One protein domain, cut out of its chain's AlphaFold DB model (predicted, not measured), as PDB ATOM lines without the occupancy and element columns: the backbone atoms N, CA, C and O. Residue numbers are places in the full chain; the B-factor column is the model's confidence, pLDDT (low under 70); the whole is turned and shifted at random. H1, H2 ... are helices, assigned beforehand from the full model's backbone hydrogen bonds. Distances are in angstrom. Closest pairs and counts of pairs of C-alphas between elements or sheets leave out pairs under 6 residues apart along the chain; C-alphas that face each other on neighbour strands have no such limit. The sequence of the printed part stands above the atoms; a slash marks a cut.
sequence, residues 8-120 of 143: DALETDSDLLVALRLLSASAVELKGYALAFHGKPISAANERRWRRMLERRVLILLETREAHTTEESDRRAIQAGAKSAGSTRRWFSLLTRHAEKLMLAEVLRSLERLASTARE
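What this domain is: This is residues 8 to 120 of the 143 residues of the protein "Hypothetical protein" of Calcidiscus leptoporus (UniProt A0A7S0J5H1). Two long helices, H4 and H7, run side by side in opposite ways and make the body of a rod; H1, H2 and H3 cluster near the first residues of H4, while H5 and H6 lie at the other end, along the first part of H7. Residues 84 to 89 stick out at that end. The printed part has 113 residues with seven named helices, H1 to H7 in chain order, and no named strand: all helix. It is loose, with a radius of gyration of the C-alphas of 18.3 A and spans of 59 by 26 by 22 A.

How they stand to each other: H1, residues 15 to 23, touches H3, residues 34 to 37, closest at the C-alphas of Val 18 and Ala 36, 5.3 A apart. H2, residues 29 to 32, is close to H1 but not clearly touching. H4, residues 44 to 66, touches H1 with residues 46 to 50 alone, closest at the C-alphas of Leu 20 and Trp 50, 5.6 A; the steep tilt of 69.8 degrees, opposite ways, is only just short of perpendicular. H7, residues 88 to 120, touches H4 with residues 97 to 111 alone, at a shallow tilt of 25 degrees, opposite ways; the closest C-alphas, of Val 58 and Leu 104, are 6.1 A apart. H5, residues 71 to 79, touches residues 91 to 102 of H7 alone, at a steep tilt of 43 degrees, opposite ways, closest at the C-alphas of Glu 71 and His 98, 5.9 A. H6, residues 82 to 85, is close to H7 but not clearly touching. Helix packing is mostly crossed, only just, with 1 of 3 pairs at a shallow tilt. Every O i to N i+4 pair is within hydrogen-bond range in H1, H4, H5 and H7; H2, H3 and H6 are too short for one.

Where its parts are: H1 begins at C-alpha 15 (2.357, 2.676, -10.942). H4 spans 32.8 A and H7 47.9 A, ending at C-alpha 120 (-8.486, 26.717, -10.889).

The domain as a whole: The C-alphas farthest apart, of Val 28 and Ser 84, are 59.4 A apart. The printed part has no cut and no long link. Confidence is under 70 at residues 8 to 13, 81 to 86 and 118 to 120.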
ATOM      1  N   ASP A   8       5.446  13.008  -4.590       61.00
ATOM      2  CA  ASP A   8       5.776  13.181  -6.007       61.00
ATOM      3  C   ASP A   8       5.220  12.051  -6.890       61.00
ATOM      4  O   ASP A   8       4.942  12.255  -8.070       61.00
ATOM      5  N   ALA A   9       5.008  10.850  -6.338       64.38
ATOM      6  CA  ALA A   9       4.392   9.743  -7.071       64.38
ATOM      7  C   ALA A   9       2.909  10.009  -7.388       64.38
ATOM      8  O   ALA A   9       2.345   9.354  -8.258       64.38
ATOM      9  N   LEU A  10       2.263  10.951  -6.695       60.69
ATOM     10  CA  LEU A  10       0.891  11.380  -6.983       60.69
ATOM     11  C   LEU A  10       0.835  12.493  -8.038       60.69
ATOM     12  O   LEU A  10      -0.233  12.737  -8.594       60.69
ATOM     13  N   GLU A  11       1.967  13.147  -8.305       63.06
ATOM     14  CA  GLU A  11       2.122  14.189  -9.328       63.06
ATOM     15  C   GLU A  11       2.693  13.629 -10.646       63.06
ATOM     16  O   GLU A  11       2.551  14.245 -11.699       63.06
ATOM     17  N   THR A  12       3.318  12.449 -10.601       57.50
ATOM     18  CA  THR A  12       3.967  11.784 -11.740       57.50
ATOM     19  C   THR A  12       3.219  10.520 -12.167       57.50
ATOM     20  O   THR A  12       2.473   9.933 -11.381       57.50
ATOM     21  N   ASP A  13       3.431  10.083 -13.413       59.09
ATOM     22  CA  ASP A  13       2.917   8.825 -13.983       59.09
ATOM     23  C   ASP A  13       3.522   7.597 -13.293       59.09
ATOM     24  O   ASP A  13       4.342   6.867 -13.847       59.09
ATOM     25  N   SER A  14       3.140   7.390 -12.037       75.31
ATOM     26  CA  SER A  14       3.605   6.291 -11.208       75.31
ATOM     27  C   SER A  14       2.636   5.111 -11.259       75.31
ATOM     28  O   SER A  14       1.418   5.281 -11.380       75.31
ATOM     29  N   ASP A  15       3.161   3.901 -11.064       85.44
ATOM     30  CA  ASP A  15       2.357   2.676 -10.942       85.44
ATOM     31  C   ASP A  15       1.260   2.800  -9.871       85.44
ATOM     32  O   ASP A  15       0.179   2.221  -9.998       85.44
ATOM     33  N   LEU A  16       1.508   3.593  -8.820       86.19
ATOM     34  CA  LEU A  16       0.527   3.875  -7.780       86.19
ATOM     35  C   LEU A  16      -0.646   4.700  -8.323       86.19
ATOM     36  O   LEU A  16      -1.795   4.357  -8.050       86.19
ATOM     37  N   LEU A  17      -0.383   5.760  -9.092       87.50
ATOM     38  CA  LEU A  17      -1.436   6.584  -9.688       87.50
ATOM     39  C   LEU A  17      -2.272   5.772 -10.688       87.50
ATOM     40  O   LEU A  17      -3.504   5.853 -10.676       87.50
ATOM     41  N   VAL A  18      -1.623   4.923 -11.488       90.88
ATOM     42  CA  VAL A  18      -2.309   3.969 -12.373       90.88
ATOM     43  C   VAL A  18      -3.218   3.047 -11.561       90.88
ATOM     44  O   VAL A  18      -4.414   2.955 -11.843       90.88
ATOM     45  N   ALA A  19      -2.694   2.408 -10.513       92.19
ATOM     46  CA  ALA A  19      -3.471   1.513  -9.660       92.19
ATOM     47  C   ALA A  19      -4.667   2.229  -9.008       92.19
ATOM     48  O   ALA A  19      -5.777   1.699  -9.002       92.19
ATOM     49  N   LEU A  20      -4.474   3.450  -8.508       92.56
ATOM     50  CA  LEU A  20      -5.525   4.275  -7.909       92.56
ATOM     51  C   LEU A  20      -6.644   4.612  -8.908       92.56
ATOM     52  O   LEU A  20      -7.831   4.498  -8.573       92.56
ATOM     53  N   ARG A  21      -6.289   4.974 -10.147       93.25
ATOM     54  CA  ARG A  21      -7.250   5.227 -11.232       93.25
ATOM     55  C   ARG A  21      -8.060   3.979 -11.572       93.25
ATOM     56  O   ARG A  21      -9.284   4.066 -11.663       93.25
ATOM     57  N   LEU A  22      -7.412   2.819 -11.688       94.50
ATOM     58  CA  LEU A  22      -8.084   1.552 -11.997       94.50
ATOM     59  C   LEU A  22      -8.989   1.068 -10.853       94.50
ATOM     60  O   LEU A  22     -10.136   0.707 -11.100       94.50
ATOM     61  N   LEU A  23      -8.515   1.113  -9.604       95.19
ATOM     62  CA  LEU A  23      -9.275   0.658  -8.429       95.19
ATOM     63  C   LEU A  23     -10.522   1.508  -8.149       95.19
ATOM     64  O   LEU A  23     -11.476   1.030  -7.542       95.19
ATOM     65  N   SER A  24     -10.518   2.771  -8.575       95.00
ATOM     66  CA  SER A  24     -11.627   3.711  -8.371       95.00
ATOM     67  C   SER A  24     -12.529   3.891  -9.602       95.00
ATOM     68  O   SER A  24     -13.482   4.687  -9.568       95.00
ATOM     69  N   ALA A  25     -12.234   3.204 -10.708       95.44
ATOM     70  CA  ALA A  25     -13.004   3.279 -11.943       95.44
ATOM     71  C   ALA A  25     -14.323   2.505 -11.834       95.44
ATOM     72  O   ALA A  25     -14.398   1.423 -11.257       95.44
ATOM     73  N   SER A  26     -15.384   3.063 -12.415       95.00
ATOM     74  CA  SER A  26     -16.621   2.324 -12.668       95.00
ATOM     75  C   SER A  26     -16.448   1.360 -13.846       95.00
ATOM     76  O   SER A  26     -15.535   1.502 -14.660       95.00
ATOM     77  N   ALA A  27     -17.383   0.421 -14.002       94.62
ATOM     78  CA  ALA A  27     -17.383  -0.521 -15.122       94.62
ATOM     79  C   ALA A  27     -17.366   0.167 -16.504       94.62
ATOM     80  O   ALA A  27     -16.788  -0.360 -17.451       94.62
ATOM     81  N   VAL A  28     -17.981   1.349 -16.627       94.94
ATOM     82  CA  VAL A  28     -17.987   2.121 -17.881       94.94
ATOM     83  C   VAL A  28     -16.622   2.758 -18.136       94.94
ATOM     84  O   VAL A  28     -16.105   2.672 -19.245       94.94
ATOM     85  N   GLU A  29     -16.014   3.352 -17.109       95.06
ATOM     86  CA  GLU A  29     -14.706   4.015 -17.206       95.06
ATOM     87  C   GLU A  29     -13.560   3.029 -17.452       95.06
ATOM     88  O   GLU A  29     -12.597   3.376 -18.130       95.06
ATOM     89  N   LEU A  30     -13.681   1.785 -16.979       94.44
ATOM     90  CA  LEU A  30     -12.698   0.732 -17.251       94.44
ATOM     91  C   LEU A  30     -12.540   0.427 -18.745       94.44
ATOM     92  O   LEU A  30     -11.493  -0.066 -19.144       94.44
ATOM     93  N   LYS A  31     -13.508   0.774 -19.602       93.50
ATOM     94  CA  LYS A  31     -13.325   0.682 -21.062       93.50
ATOM     95  C   LYS A  31     -12.205   1.605 -21.566       93.50
ATOM     96  O   LYS A  31     -11.575   1.297 -22.570       93.50
ATOM     97  N   GLY A  32     -11.942   2.708 -20.860       89.44
ATOM     98  CA  GLY A  32     -10.883   3.680 -21.142       89.44
ATOM     99  C   GLY A  32      -9.609   3.485 -20.314       89.44
ATOM    100  O   GLY A  32      -8.826   4.423 -20.196       89.44
ATOM    101  N   TYR A  33      -9.388   2.303 -19.722       90.75
ATOM    102  CA  TYR A  33      -8.289   2.058 -18.775       90.75
ATOM    103  C   TYR A  33      -6.893   2.416 -19.313       90.75
ATOM    104  O   TYR A  33      -6.026   2.814 -18.539       90.75
ATOM    105  N   ALA A  34      -6.676   2.301 -20.628       92.31
ATOM    106  CA  ALA A  34      -5.399   2.607 -21.270       92.31
ATOM    107  C   ALA A  34      -4.948   4.054 -21.015       92.31
ATOM    108  O   ALA A  34      -3.752   4.311 -20.912       92.31
ATOM    109  N   LEU A  35      -5.892   4.989 -20.836       90.06
ATOM    110  CA  LEU A  35      -5.582   6.378 -20.487       90.06
ATOM    111  C   LEU A  35      -4.754   6.465 -19.202       90.06
ATOM    112  O   LEU A  35      -3.784   7.215 -19.177       90.06
ATOM    113  N   ALA A  36      -5.063   5.644 -18.191       89.56
ATOM    114  CA  ALA A  36      -4.324   5.640 -16.933       89.56
ATOM    115  C   ALA A  36      -2.850   5.264 -17.131       89.56
ATOM    116  O   ALA A  36      -1.987   5.934 -16.577       89.56
ATOM    117  N   PHE A  37      -2.562   4.250 -17.957       87.88
ATOM    118  CA  PHE A  37      -1.196   3.811 -18.278       87.88
ATOM    119  C   PHE A  37      -0.414   4.818 -19.129       87.88
ATOM    120  O   PHE A  37       0.811   4.799 -19.135       87.88
ATOM    121  N   HIS A  38      -1.113   5.705 -19.836       87.69
ATOM    122  CA  HIS A  38      -0.522   6.844 -20.541       87.69
ATOM    123  C   HIS A  38      -0.453   8.109 -19.682       87.69
ATOM    124  O   HIS A  38      -0.270   9.197 -20.227       87.69
ATOM    125  N   GLY A  39      -0.707   7.985 -18.380       83.88
ATOM    126  CA  GLY A  39      -0.673   9.111 -17.462       83.88
ATOM    127  C   GLY A  39      -1.870  10.041 -17.490       83.88
ATOM    128  O   GLY A  39      -1.977  10.981 -16.699       83.88
ATOM    129  N   LYS A  40      -2.829   9.763 -18.365       87.56
ATOM    130  CA  LYS A  40      -3.983  10.620 -18.586       87.56
ATOM    131  C   LYS A  40      -5.113  10.283 -17.609       87.56
ATOM    132  O   LYS A  40      -5.334   9.110 -17.288       87.56
ATOM    133  N   PRO A  41      -5.880  11.291 -17.167       90.12
ATOM    134  CA  PRO A  41      -7.118  11.065 -16.434       90.12
ATOM    135  C   PRO A  41      -8.089  10.180 -17.224       90.12
ATOM    136  O   PRO A  41      -8.308  10.408 -18.413       90.12
ATOM    137  N   ILE A  42      -8.723   9.203 -16.562       92.56
ATOM    138  CA  ILE A  42      -9.811   8.420 -17.179       92.56
ATOM    139  C   ILE A  42     -11.079   9.280 -17.290       92.56
ATOM    140  O   ILE A  42     -11.777   9.266 -18.300       92.56
ATOM    141  N   SER A  43     -11.393  10.017 -16.225       93.38
ATOM    142  CA  SER A  43     -12.484  10.992 -16.172       93.38
ATOM    143  C   SER A  43     -12.278  11.925 -14.974       93.38
ATOM    144  O   SER A  43     -11.661  11.539 -13.978       93.38
ATOM    145  N   ALA A  44     -12.864  13.125 -14.998       91.75
ATOM    146  CA  ALA A  44     -12.847  14.019 -13.834       91.75
ATOM    147  C   ALA A  44     -13.518  13.388 -12.593       91.75
ATOM    148  O   ALA A  44     -13.111  13.620 -11.452       91.75
ATOM    149  N   ALA A  45     -14.543  12.551 -12.799       93.19
ATOM    150  CA  ALA A  45     -15.213  11.840 -11.716       93.19
ATOM    151  C   ALA A  45     -14.306  10.770 -11.084       93.19
ATOM    152  O   ALA A  45     -14.269  10.665  -9.857       93.19
ATOM    153  N   ASN A  46     -13.555  10.026 -11.900       94.81
ATOM    154  CA  ASN A  46     -12.547   9.067 -11.456       94.81
ATOM    155  C   ASN A  46     -11.446   9.761 -10.648       94.81
ATOM    156  O   ASN A  46     -11.174   9.351  -9.520       94.81
ATOM    157  N   GLU A  47     -10.930  10.884 -11.151       91.88
ATOM    158  CA  GLU A  47      -9.913  11.684 -10.463       91.88
ATOM    159  C   GLU A  47     -10.369  12.145  -9.072       91.88
ATOM    160  O   GLU A  47      -9.617  12.128  -8.100       91.88
ATOM    161  N   ARG A  48     -11.640  12.535  -8.931       92.94
ATOM    162  CA  ARG A  48     -12.216  12.880  -7.621       92.94
ATOM    163  C   ARG A  48     -12.413  11.670  -6.707       92.94
ATOM    164  O   ARG A  48     -12.451  11.843  -5.489       92.94
ATOM    165  N   ARG A  49     -12.643  10.470  -7.248       95.00
ATOM    166  CA  ARG A  49     -12.886   9.263  -6.439       95.00
ATOM    167  C   ARG A  49     -11.595   8.694  -5.876       95.00
ATOM    168  O   ARG A  49     -11.564   8.434  -4.675       95.00
ATOM    169  N   TRP A  50     -10.539   8.544  -6.678       93.75
ATOM    170  CA  TRP A  50      -9.284   8.015  -6.142       93.75
ATOM    171  C   TRP A  50      -8.647   8.962  -5.124       93.75
ATOM    172  O   TRP A  50      -8.163   8.480  -4.103       93.75
ATOM    173  N   ARG A  51      -8.726  10.288  -5.334       93.06
ATOM    174  CA  ARG A  51      -8.222  11.279  -4.365       93.06
ATOM    175  C   ARG A  51      -8.904  11.132  -3.010       93.06
ATOM    176  O   ARG A  51      -8.222  10.944  -2.011       93.06
ATOM    177  N   ARG A  52     -10.242  11.089  -2.988       93.56
ATOM    178  CA  ARG A  52     -11.028  10.871  -1.758       93.56
ATOM    179  C   ARG A  52     -10.749   9.516  -1.106       93.56
ATOM    180  O   ARG A  52     -10.716   9.406   0.117       93.56
ATOM    181  N   MET A  53     -10.571   8.466  -1.909       94.00
ATOM    182  CA  MET A  53     -10.219   7.139  -1.404       94.00
ATOM    183  C   MET A  53      -8.847   7.153  -0.718       94.00
ATOM    184  O   MET A  53      -8.713   6.614   0.383       94.00
ATOM    185  N   LEU A  54      -7.847   7.774  -1.350       92.88
ATOM    186  CA  LEU A  54      -6.496   7.877  -0.804       92.88
ATOM    187  C   LEU A  54      -6.470   8.758   0.446       92.88
ATOM    188  O   LEU A  54      -5.931   8.329   1.460       92.88
ATOM    189  N   GLU A  55      -7.117   9.921   0.407       93.31
ATOM    190  CA  GLU A  55      -7.283  10.825   1.550       93.31
ATOM    191  C   GLU A  55      -7.840  10.076   2.765       93.31
ATOM    192  O   GLU A  55      -7.205  10.026   3.818       93.31
ATOM    193  N   ARG A  56      -8.974   9.382   2.598       94.06
ATOM    194  CA  ARG A  56      -9.584   8.592   3.675       94.06
ATOM    195  C   ARG A  56      -8.638   7.519   4.206       94.06
ATOM    196  O   ARG A  56      -8.590   7.281   5.411       94.06
ATOM    197  N   ARG A  57      -7.891   6.844   3.326       92.44
ATOM    198  CA  ARG A  57      -6.939   5.807   3.739       92.44
ATOM    199  C   ARG A  57      -5.774   6.394   4.534       92.44
ATOM    200  O   ARG A  57      -5.375   5.791   5.527       92.44
ATOM    201  N   VAL A  58      -5.247   7.538   4.112       92.00
ATOM    202  CA  VAL A  58      -4.137   8.229   4.777       92.00
ATOM    203  C   VAL A  58      -4.567   8.755   6.141       92.00
ATOM    204  O   VAL A  58      -3.834   8.547   7.102       92.00
ATOM    205  N   LEU A  59      -5.774   9.318   6.259       91.81
ATOM    206  CA  LEU A  59      -6.342   9.737   7.545       91.81
ATOM    207  C   LEU A  59      -6.439   8.566   8.532       91.81
ATOM    208  O   LEU A  59      -5.923   8.664   9.638       91.81
ATOM    209  N   ILE A  60      -6.979   7.417   8.107       92.44
ATOM    210  CA  ILE A  60      -7.054   6.210   8.952       92.44
ATOM    211  C   ILE A  60      -5.656   5.745   9.394       92.44
ATOM    212  O   ILE A  60      -5.456   5.340  10.543       92.44
ATOM    213  N   LEU A  61      -4.676   5.767   8.484       90.62
ATOM    214  CA  LEU A  61      -3.299   5.399   8.815       90.62
ATOM    215  C   LEU A  61      -2.692   6.379   9.818       90.62
ATOM    216  O   LEU A  61      -2.044   5.935  10.763       90.62
ATOM    217  N   LEU A  62      -2.920   7.680   9.641       89.81
ATOM    218  CA  LEU A  62      -2.425   8.708  10.546       89.81
ATOM    219  C   LEU A  62      -3.049   8.551  11.936       89.81
ATOM    220  O   LEU A  62      -2.305   8.415  12.900       89.81
ATOM    221  N   GLU A  63      -4.374   8.424  12.031       90.69
ATOM    222  CA  GLU A  63      -5.093   8.156  13.286       90.69
ATOM    223  C   GLU A  63      -4.535   6.920  14.007       90.69
ATOM    224  O   GLU A  63      -4.241   6.956  15.203       90.69
ATOM    225  N   THR A  64      -4.301   5.831  13.267       89.88
ATOM    226  CA  THR A  64      -3.728   4.594  13.823       89.88
ATOM    227  C   THR A  64      -2.318   4.822  14.376       89.88
ATOM    228  O   THR A  64      -1.953   4.273  15.417       89.88
ATOM    229  N   ARG A  65      -1.497   5.627  13.691       85.69
ATOM    230  CA  ARG A  65      -0.132   5.953  14.134       85.69
ATOM    231  C   ARG A  65      -0.114   6.963  15.279       85.69
ATOM    232  O   ARG A  65       0.822   6.936  16.082       85.69
ATOM    233  N   GLU A  66      -1.128   7.814  15.373       89.31
ATOM    234  CA  GLU A  66      -1.257   8.828  16.415       89.31
ATOM    235  C   GLU A  66      -1.928   8.333  17.700       89.31
ATOM    236  O   GLU A  66      -1.748   8.953  18.746       89.31
ATOM    237  N   ALA A  67      -2.574   7.162  17.674       86.88
ATOM    238  CA  ALA A  67      -3.238   6.544  18.827       86.88
ATOM    239  C   ALA A  67      -2.369   6.438  20.099       86.88
ATOM    240  O   ALA A  67      -2.893   6.372  21.210       86.88
ATOM    241  N   HIS A  68      -1.042   6.414  19.955       79.62
ATOM    242  CA  HIS A  68      -0.108   6.319  21.083       79.62
ATOM    243  C   HIS A  68       0.702   7.591  21.340       79.62
ATOM    244  O   HIS A  68       1.135   7.825  22.465       79.62
ATOM    245  N   THR A  69       0.979   8.378  20.302       86.75
ATOM    246  CA  THR A  69       1.852   9.564  20.354       86.75
ATOM    247  C   THR A  69       1.515  10.453  19.168       86.75
ATOM    248  O   THR A  69       1.340   9.924  18.077       86.75
ATOM    249  N   THR A  70       1.509  11.772  19.320       90.00
ATOM    250  CA  THR A  70       1.350  12.699  18.184       90.00
ATOM    251  C   THR A  70       2.672  12.911  17.447       90.00
ATOM    252  O   THR A  70       3.736  12.534  17.952       90.00
ATOM    253  N   GLU A  71       2.639  13.467  16.234       89.62
ATOM    254  CA  GLU A  71       3.861  13.929  15.542       89.62
ATOM    255  C   GLU A  71       4.664  14.905  16.419       89.62
ATOM    256  O   GLU A  71       5.861  14.708  16.639       89.62
ATOM    257  N   GLU A  72       3.969  15.864  17.026       88.31
ATOM    258  CA  GLU A  72       4.547  16.903  17.873       88.31
ATOM    259  C   GLU A  72       5.214  16.327  19.137       88.31
ATOM    260  O   GLU A  72       6.296  16.758  19.545       88.31
ATOM    261  N   SER A  73       4.601  15.312  19.759       87.62
ATOM    262  CA  SER A  73       5.198  14.617  20.905       87.62
ATOM    263  C   SER A  73       6.480  13.884  20.516       87.62
ATOM    264  O   SER A  73       7.442  13.878  21.289       87.62
ATOM    265  N   ASP A  74       6.509  13.269  19.332       88.56
ATOM    266  CA  ASP A  74       7.704  12.585  18.839       88.56
ATOM    267  C   ASP A  74       8.815  13.584  18.525       88.56
ATOM    268  O   ASP A  74       9.962  13.373  18.924       88.56
ATOM    269  N   ARG A  75       8.470  14.714  17.897       90.06
ATOM    270  CA  ARG A  75       9.394  15.814  17.599       90.06
ATOM    271  C   ARG A  75      10.080  16.330  18.862       90.06
ATOM    272  O   ARG A  75      11.305  16.456  18.891       90.06
ATOM    273  N   ARG A  76       9.321  16.561  19.938       90.38
ATOM    274  CA  ARG A  76       9.884  16.974  21.237       90.38
ATOM    275  C   ARG A  76      10.782  15.905  21.847       90.38
ATOM    276  O   ARG A  76      11.853  16.237  22.341       90.38
ATOM    277  N   ALA A  77      10.390  14.632  21.796       86.69
ATOM    278  CA  ALA A  77      11.208  13.533  22.315       86.69
ATOM    279  C   ALA A  77      12.531  13.366  21.538       86.69
ATOM    280  O   ALA A  77      13.566  13.036  22.124       86.69
ATOM    281  N   ILE A  78      12.514  13.644  20.231       86.19
ATOM    282  CA  ILE A  78      13.705  13.690  19.375       86.19
ATOM    283  C   ILE A  78      14.622  14.843  19.809       86.19
ATOM    284  O   ILE A  78      15.809  14.628  20.062       86.19
ATOM    285  N   GLN A  79      14.068  16.052  19.949       86.62
ATOM    286  CA  GLN A  79      14.803  17.268  20.328       86.62
ATOM    287  C   GLN A  79      15.361  17.221  21.756       86.62
ATOM    288  O   GLN A  79      16.472  17.685  21.993       86.62
ATOM    289  N   ALA A  80      14.637  16.601  22.692       82.88
ATOM    290  CA  ALA A  80      15.066  16.400  24.077       82.88
ATOM    291  C   ALA A  80      16.248  15.421  24.221       82.88
ATOM    292  O   ALA A  80      16.707  15.157  25.330       82.88
ATOM    293  N   GLY A  81      16.762  14.873  23.114       68.94
ATOM    294  CA  GLY A  81      17.995  14.100  23.122       68.94
ATOM    295  C   GLY A  81      17.818  12.691  23.674       68.94
ATOM    296  O   GLY A  81      18.675  12.215  24.414       68.94
ATOM    297  N   ALA A  82      16.768  11.967  23.261       58.84
ATOM    298  CA  ALA A  82      16.572  10.554  23.616       58.84
ATOM    299  C   ALA A  82      17.761   9.621  23.251       58.84
ATOM    300  O   ALA A  82      17.812   8.484  23.721       58.84
ATOM    301  N   LYS A  83      18.763  10.096  22.488       56.78
ATOM    302  CA  LYS A  83      20.088   9.450  22.356       56.78
ATOM    303  C   LYS A  83      20.814   9.257  23.697       56.78
ATOM    304  O   LYS A  83      21.543   8.281  23.840       56.78
ATOM    305  N   SER A  84      20.598  10.147  24.667       54.66
ATOM    306  CA  SER A  84      21.242  10.145  25.991       54.66
ATOM    307  C   SER A  84      20.832   8.946  26.868       54.66
ATOM    308  O   SER A  84      21.578   8.526  27.745       54.66
ATOM    309  N   ALA A  85      19.687   8.308  26.585       55.78
ATOM    310  CA  ALA A  85      19.118   7.228  27.401       55.78
ATOM    311  C   ALA A  85      19.584   5.797  27.025       55.78
ATOM    312  O   ALA A  85      18.955   4.814  27.416       55.78
ATOM    313  N   GLY A  86      20.668   5.651  26.252       58.84
ATOM    314  CA  GLY A  86      21.409   4.383  26.136       58.84
ATOM    315  C   GLY A  86      20.869   3.321  25.162       58.84
ATOM    316  O   GLY A  86      21.390   2.209  25.142       58.84
ATOM    317  N   SER A  87      19.868   3.614  24.320       72.25
ATOM    318  CA  SER A  87      19.396   2.649  23.308       72.25
ATOM    319  C   SER A  87      19.215   3.269  21.923       72.25
ATOM    320  O   SER A  87      18.163   3.815  21.586       72.25
ATOM    321  N   THR A  88      20.225   3.086  21.069       78.81
ATOM    322  CA  THR A  88      20.218   3.454  19.642       78.81
ATOM    323  C   THR A  88      18.996   2.896  18.902       78.81
ATOM    324  O   THR A  88      18.427   3.557  18.039       78.81
ATOM    325  N   ARG A  89      18.526   1.701  19.285       81.62
ATOM    326  CA  ARG A  89      17.335   1.062  18.703       81.62
ATOM    327  C   ARG A  89      16.043   1.818  19.022       81.62
ATOM    328  O   ARG A  89      15.202   1.979  18.142       81.62
ATOM    329  N   ARG A  90      15.878   2.294  20.262       81.50
ATOM    330  CA  ARG A  90      14.714   3.113  20.652       81.50
ATOM    331  C   ARG A  90      14.720   4.459  19.938       81.50
ATOM    332  O   ARG A  90      13.674   4.896  19.474       81.50
ATOM    333  N   TRP A  91      15.900   5.060  19.791       83.00
ATOM    334  CA  TRP A  91      16.082   6.283  19.015       83.00
ATOM    335  C   TRP A  91      15.662   6.116  17.548       83.00
ATOM    336  O   TRP A  91      14.866   6.903  17.048       83.00
ATOM    337  N   PHE A  92      16.130   5.061  16.872       85.94
ATOM    338  CA  PHE A  92      15.719   4.783  15.492       85.94
ATOM    339  C   PHE A  92      14.220   4.508  15.369       85.94
ATOM    340  O   PHE A  92      13.599   5.011  14.444       85.94
ATOM    341  N   SER A  93      13.622   3.774  16.310       86.44
ATOM    342  CA  SER A  93      12.170   3.549  16.327       86.44
ATOM    343  C   SER A  93      11.383   4.865  16.394       86.44
ATOM    344  O   SER A  93      10.433   5.063  15.638       86.44
ATOM    345  N   LEU A  94      11.817   5.793  17.254       87.25
ATOM    346  CA  LEU A  94      11.213   7.117  17.388       87.25
ATOM    347  C   LEU A  94      11.355   7.946  16.102       87.25
ATOM    348  O   LEU A  94      10.377   8.536  15.651       87.25
ATOM    349  N   LEU A  95      12.544   7.945  15.489       88.06
ATOM    350  CA  LEU A  95      12.780   8.618  14.209       88.06
ATOM    351  C   LEU A  95      11.904   8.050  13.090       88.06
ATOM    352  O   LEU A  95      11.286   8.818  12.360       88.06
ATOM    353  N   THR A  96      11.826   6.722  12.967       88.75
ATOM    354  CA  THR A  96      11.001   6.069  11.946       88.75
ATOM    355  C   THR A  96       9.533   6.425  12.129       88.75
ATOM    356  O   THR A  96       8.888   6.829  11.169       88.75
ATOM    357  N   ARG A  97       9.010   6.349  13.358       88.31
ATOM    358  CA  ARG A  97       7.613   6.703  13.644       88.31
ATOM    359  C   ARG A  97       7.307   8.166  13.315       88.31
ATOM    360  O   ARG A  97       6.271   8.451  12.722       88.31
ATOM    361  N   HIS A  98       8.201   9.081  13.684       89.75
ATOM    362  CA  HIS A  98       8.064  10.498  13.349       89.75
ATOM    363  C   HIS A  98       8.070  10.719  11.829       89.75
ATOM    364  O   HIS A  98       7.193  11.399  11.302       89.75
ATOM    365  N   ALA A  99       9.000  10.080  11.113       89.31
ATOM    366  CA  ALA A  99       9.087  10.163   9.659       89.31
ATOM    367  C   ALA A  99       7.837   9.600   8.960       89.31
ATOM    368  O   ALA A  99       7.339  10.220   8.026       89.31
ATOM    369  N   GLU A 100       7.289   8.473   9.429       89.31
ATOM    370  CA  GLU A 100       6.041   7.903   8.899       89.31
ATOM    371  C   GLU A 100       4.870   8.894   9.017       89.31
ATOM    372  O   GLU A 100       4.112   9.063   8.063       89.31
ATOM    373  N   LYS A 101       4.734   9.587  10.156       90.75
ATOM    374  CA  LYS A 101       3.685  10.604  10.352       90.75
ATOM    375  C   LYS A 101       3.873  11.803   9.426       90.75
ATOM    376  O   LYS A 101       2.906  12.241   8.808       90.75
ATOM    377  N   LEU A 102       5.107  12.291   9.282       90.50
ATOM    378  CA  LEU A 102       5.420  13.381   8.354       90.50
ATOM    379  C   LEU A 102       5.108  13.008   6.901       90.50
ATOM    380  O   LEU A 102       4.543  13.823   6.178       90.50
ATOM    381  N   MET A 103       5.422  11.779   6.482       88.50
ATOM    382  CA  MET A 103       5.092  11.298   5.136       88.50
ATOM    383  C   MET A 103       3.581  11.272   4.902       88.50
ATOM    384  O   MET A 103       3.116  11.748   3.872       88.50
ATOM    385  N   LEU A 104       2.801  10.761   5.859       89.69
ATOM    386  CA  LEU A 104       1.338  10.741   5.747       89.69
ATOM    387  C   LEU A 104       0.754  12.161   5.690       89.69
ATOM    388  O   LEU A 104      -0.110  12.429   4.857       89.69
ATOM    389  N   ALA A 105       1.256  13.081   6.517       89.38
ATOM    390  CA  ALA A 105       0.846  14.482   6.484       89.38
ATOM    391  C   ALA A 105       1.190  15.157   5.143       89.38
ATOM    392  O   ALA A 105       0.379  15.908   4.605       89.38
ATOM    393  N   GLU A 106       2.356  14.859   4.564       89.06
ATOM    394  CA  GLU A 106       2.742  15.395   3.257       89.06
ATOM    395  C   GLU A 106       1.863  14.866   2.121       89.06
ATOM    396  O   GLU A 106       1.496  15.622   1.220       89.06
ATOM    397  N   VAL A 107       1.453  13.596   2.180       88.69
ATOM    398  CA  VAL A 107       0.492  13.045   1.217       88.69
ATOM    399  C   VAL A 107      -0.841  13.801   1.280       88.69
ATOM    400  O   VAL A 107      -1.385  14.134   0.230       88.69
ATOM    401  N   LEU A 108      -1.347  14.129   2.476       90.12
ATOM    402  CA  LEU A 108      -2.571  14.932   2.619       90.12
ATOM    403  C   LEU A 108      -2.409  16.332   2.013       90.12
ATOM    404  O   LEU A 108      -3.227  16.730   1.187       90.12
ATOM    405  N   ARG A 109      -1.312  17.034   2.329       89.12
ATOM    406  CA  ARG A 109      -1.013  18.351   1.734       89.12
ATOM    407  C   ARG A 109      -0.924  18.295   0.212       89.12
ATOM    408  O   ARG A 109      -1.359  19.210  -0.481       89.12
ATOM    409  N   SER A 110      -0.361  17.222  -0.328       88.38
ATOM    410  CA  SER A 110      -0.232  17.036  -1.778       88.38
ATOM    411  C   SER A 110      -1.587  16.781  -2.437       88.38
ATOM    412  O   SER A 110      -1.880  17.340  -3.491       88.38
ATOM    413  N   LEU A 111      -2.467  16.020  -1.782       88.50
ATOM    414  CA  LEU A 111      -3.850  15.843  -2.229       88.50
ATOM    415  C   LEU A 111      -4.640  17.161  -2.226       88.50
ATOM    416  O   LEU A 111      -5.387  17.416  -3.172       88.50
ATOM    417  N   GLU A 112      -4.448  18.011  -1.214       87.25
ATOM    418  CA  GLU A 112      -5.051  19.351  -1.145       87.25
ATOM    419  C   GLU A 112      -4.561  20.268  -2.278       87.25
ATOM    420  O   GLU A 112      -5.369  20.955  -2.915       87.25
ATOM    421  N   ARG A 113      -3.256  20.236  -2.585       86.31
ATOM    422  CA  ARG A 113      -2.670  20.961  -3.726       86.31
ATOM    423  C   ARG A 113      -3.285  20.498  -5.047       86.31
ATOM    424  O   ARG A 113      -3.832  21.316  -5.782       86.31
ATOM    425  N   LEU A 114      -3.313  19.185  -5.294       82.81
ATOM    426  CA  LEU A 114      -3.915  18.596  -6.497       82.81
ATOM    427  C   LEU A 114      -5.412  18.917  -6.634       82.81
ATOM    428  O   LEU A 114      -5.930  19.028  -7.747       82.81
ATOM    429  N   ALA A 115      -6.139  19.021  -5.521       79.44
ATOM    430  CA  ALA A 115      -7.546  19.411  -5.529       79.44
ATOM    431  C   ALA A 115      -7.735  20.893  -5.889       79.44
ATOM    432  O   ALA A 115      -8.669  21.216  -6.621       79.44
ATOM    433  N   SER A 116      -6.852  21.769  -5.408       76.69
ATOM    434  CA  SER A 116      -6.892  23.212  -5.677       76.69
ATOM    435  C   SER A 116      -6.575  23.530  -7.141       76.69
ATOM    436  O   SER A 116      -7.360  24.213  -7.791       76.69
ATOM    437  N   THR A 117      -5.526  22.927  -7.710       70.44
ATOM    438  CA  THR A 117      -5.165  23.102  -9.132       70.44
ATOM    439  C   THR A 117      -6.283  22.651 -10.077       70.44
ATOM    440  O   THR A 117      -6.548  23.283 -11.099       70.44
ATOM    441  N   ALA A 118      -6.989  21.573  -9.720       64.00
ATOM    442  CA  ALA A 118      -8.117  21.086 -10.507       64.00
ATOM    443  C   ALA A 118      -9.335  22.029 -10.477       64.00
ATOM    444  O   ALA A 118     -10.134  21.979 -11.404       64.00
ATOM    445  N   ARG A 119      -9.495  22.863  -9.437       59.28
ATOM    446  CA  ARG A 119     -10.564  23.877  -9.361       59.28
ATOM    447  C   ARG A 119     -10.218  25.129 -10.159       59.28
ATOM    448  O   ARG A 119     -11.077  25.643 -10.857       59.28
ATOM    449  N   GLU A 120      -8.964  25.570 -10.103       56.00
ATOM    450  CA  GLU A 120      -8.486  26.717 -10.889       56.00
ATOM    451  C   GLU A 120      -8.576  26.462 -12.400       56.00
ATOM    452  O   GLU A 120      -8.857  27.382 -13.160       56.00
TER     453      GLU A 120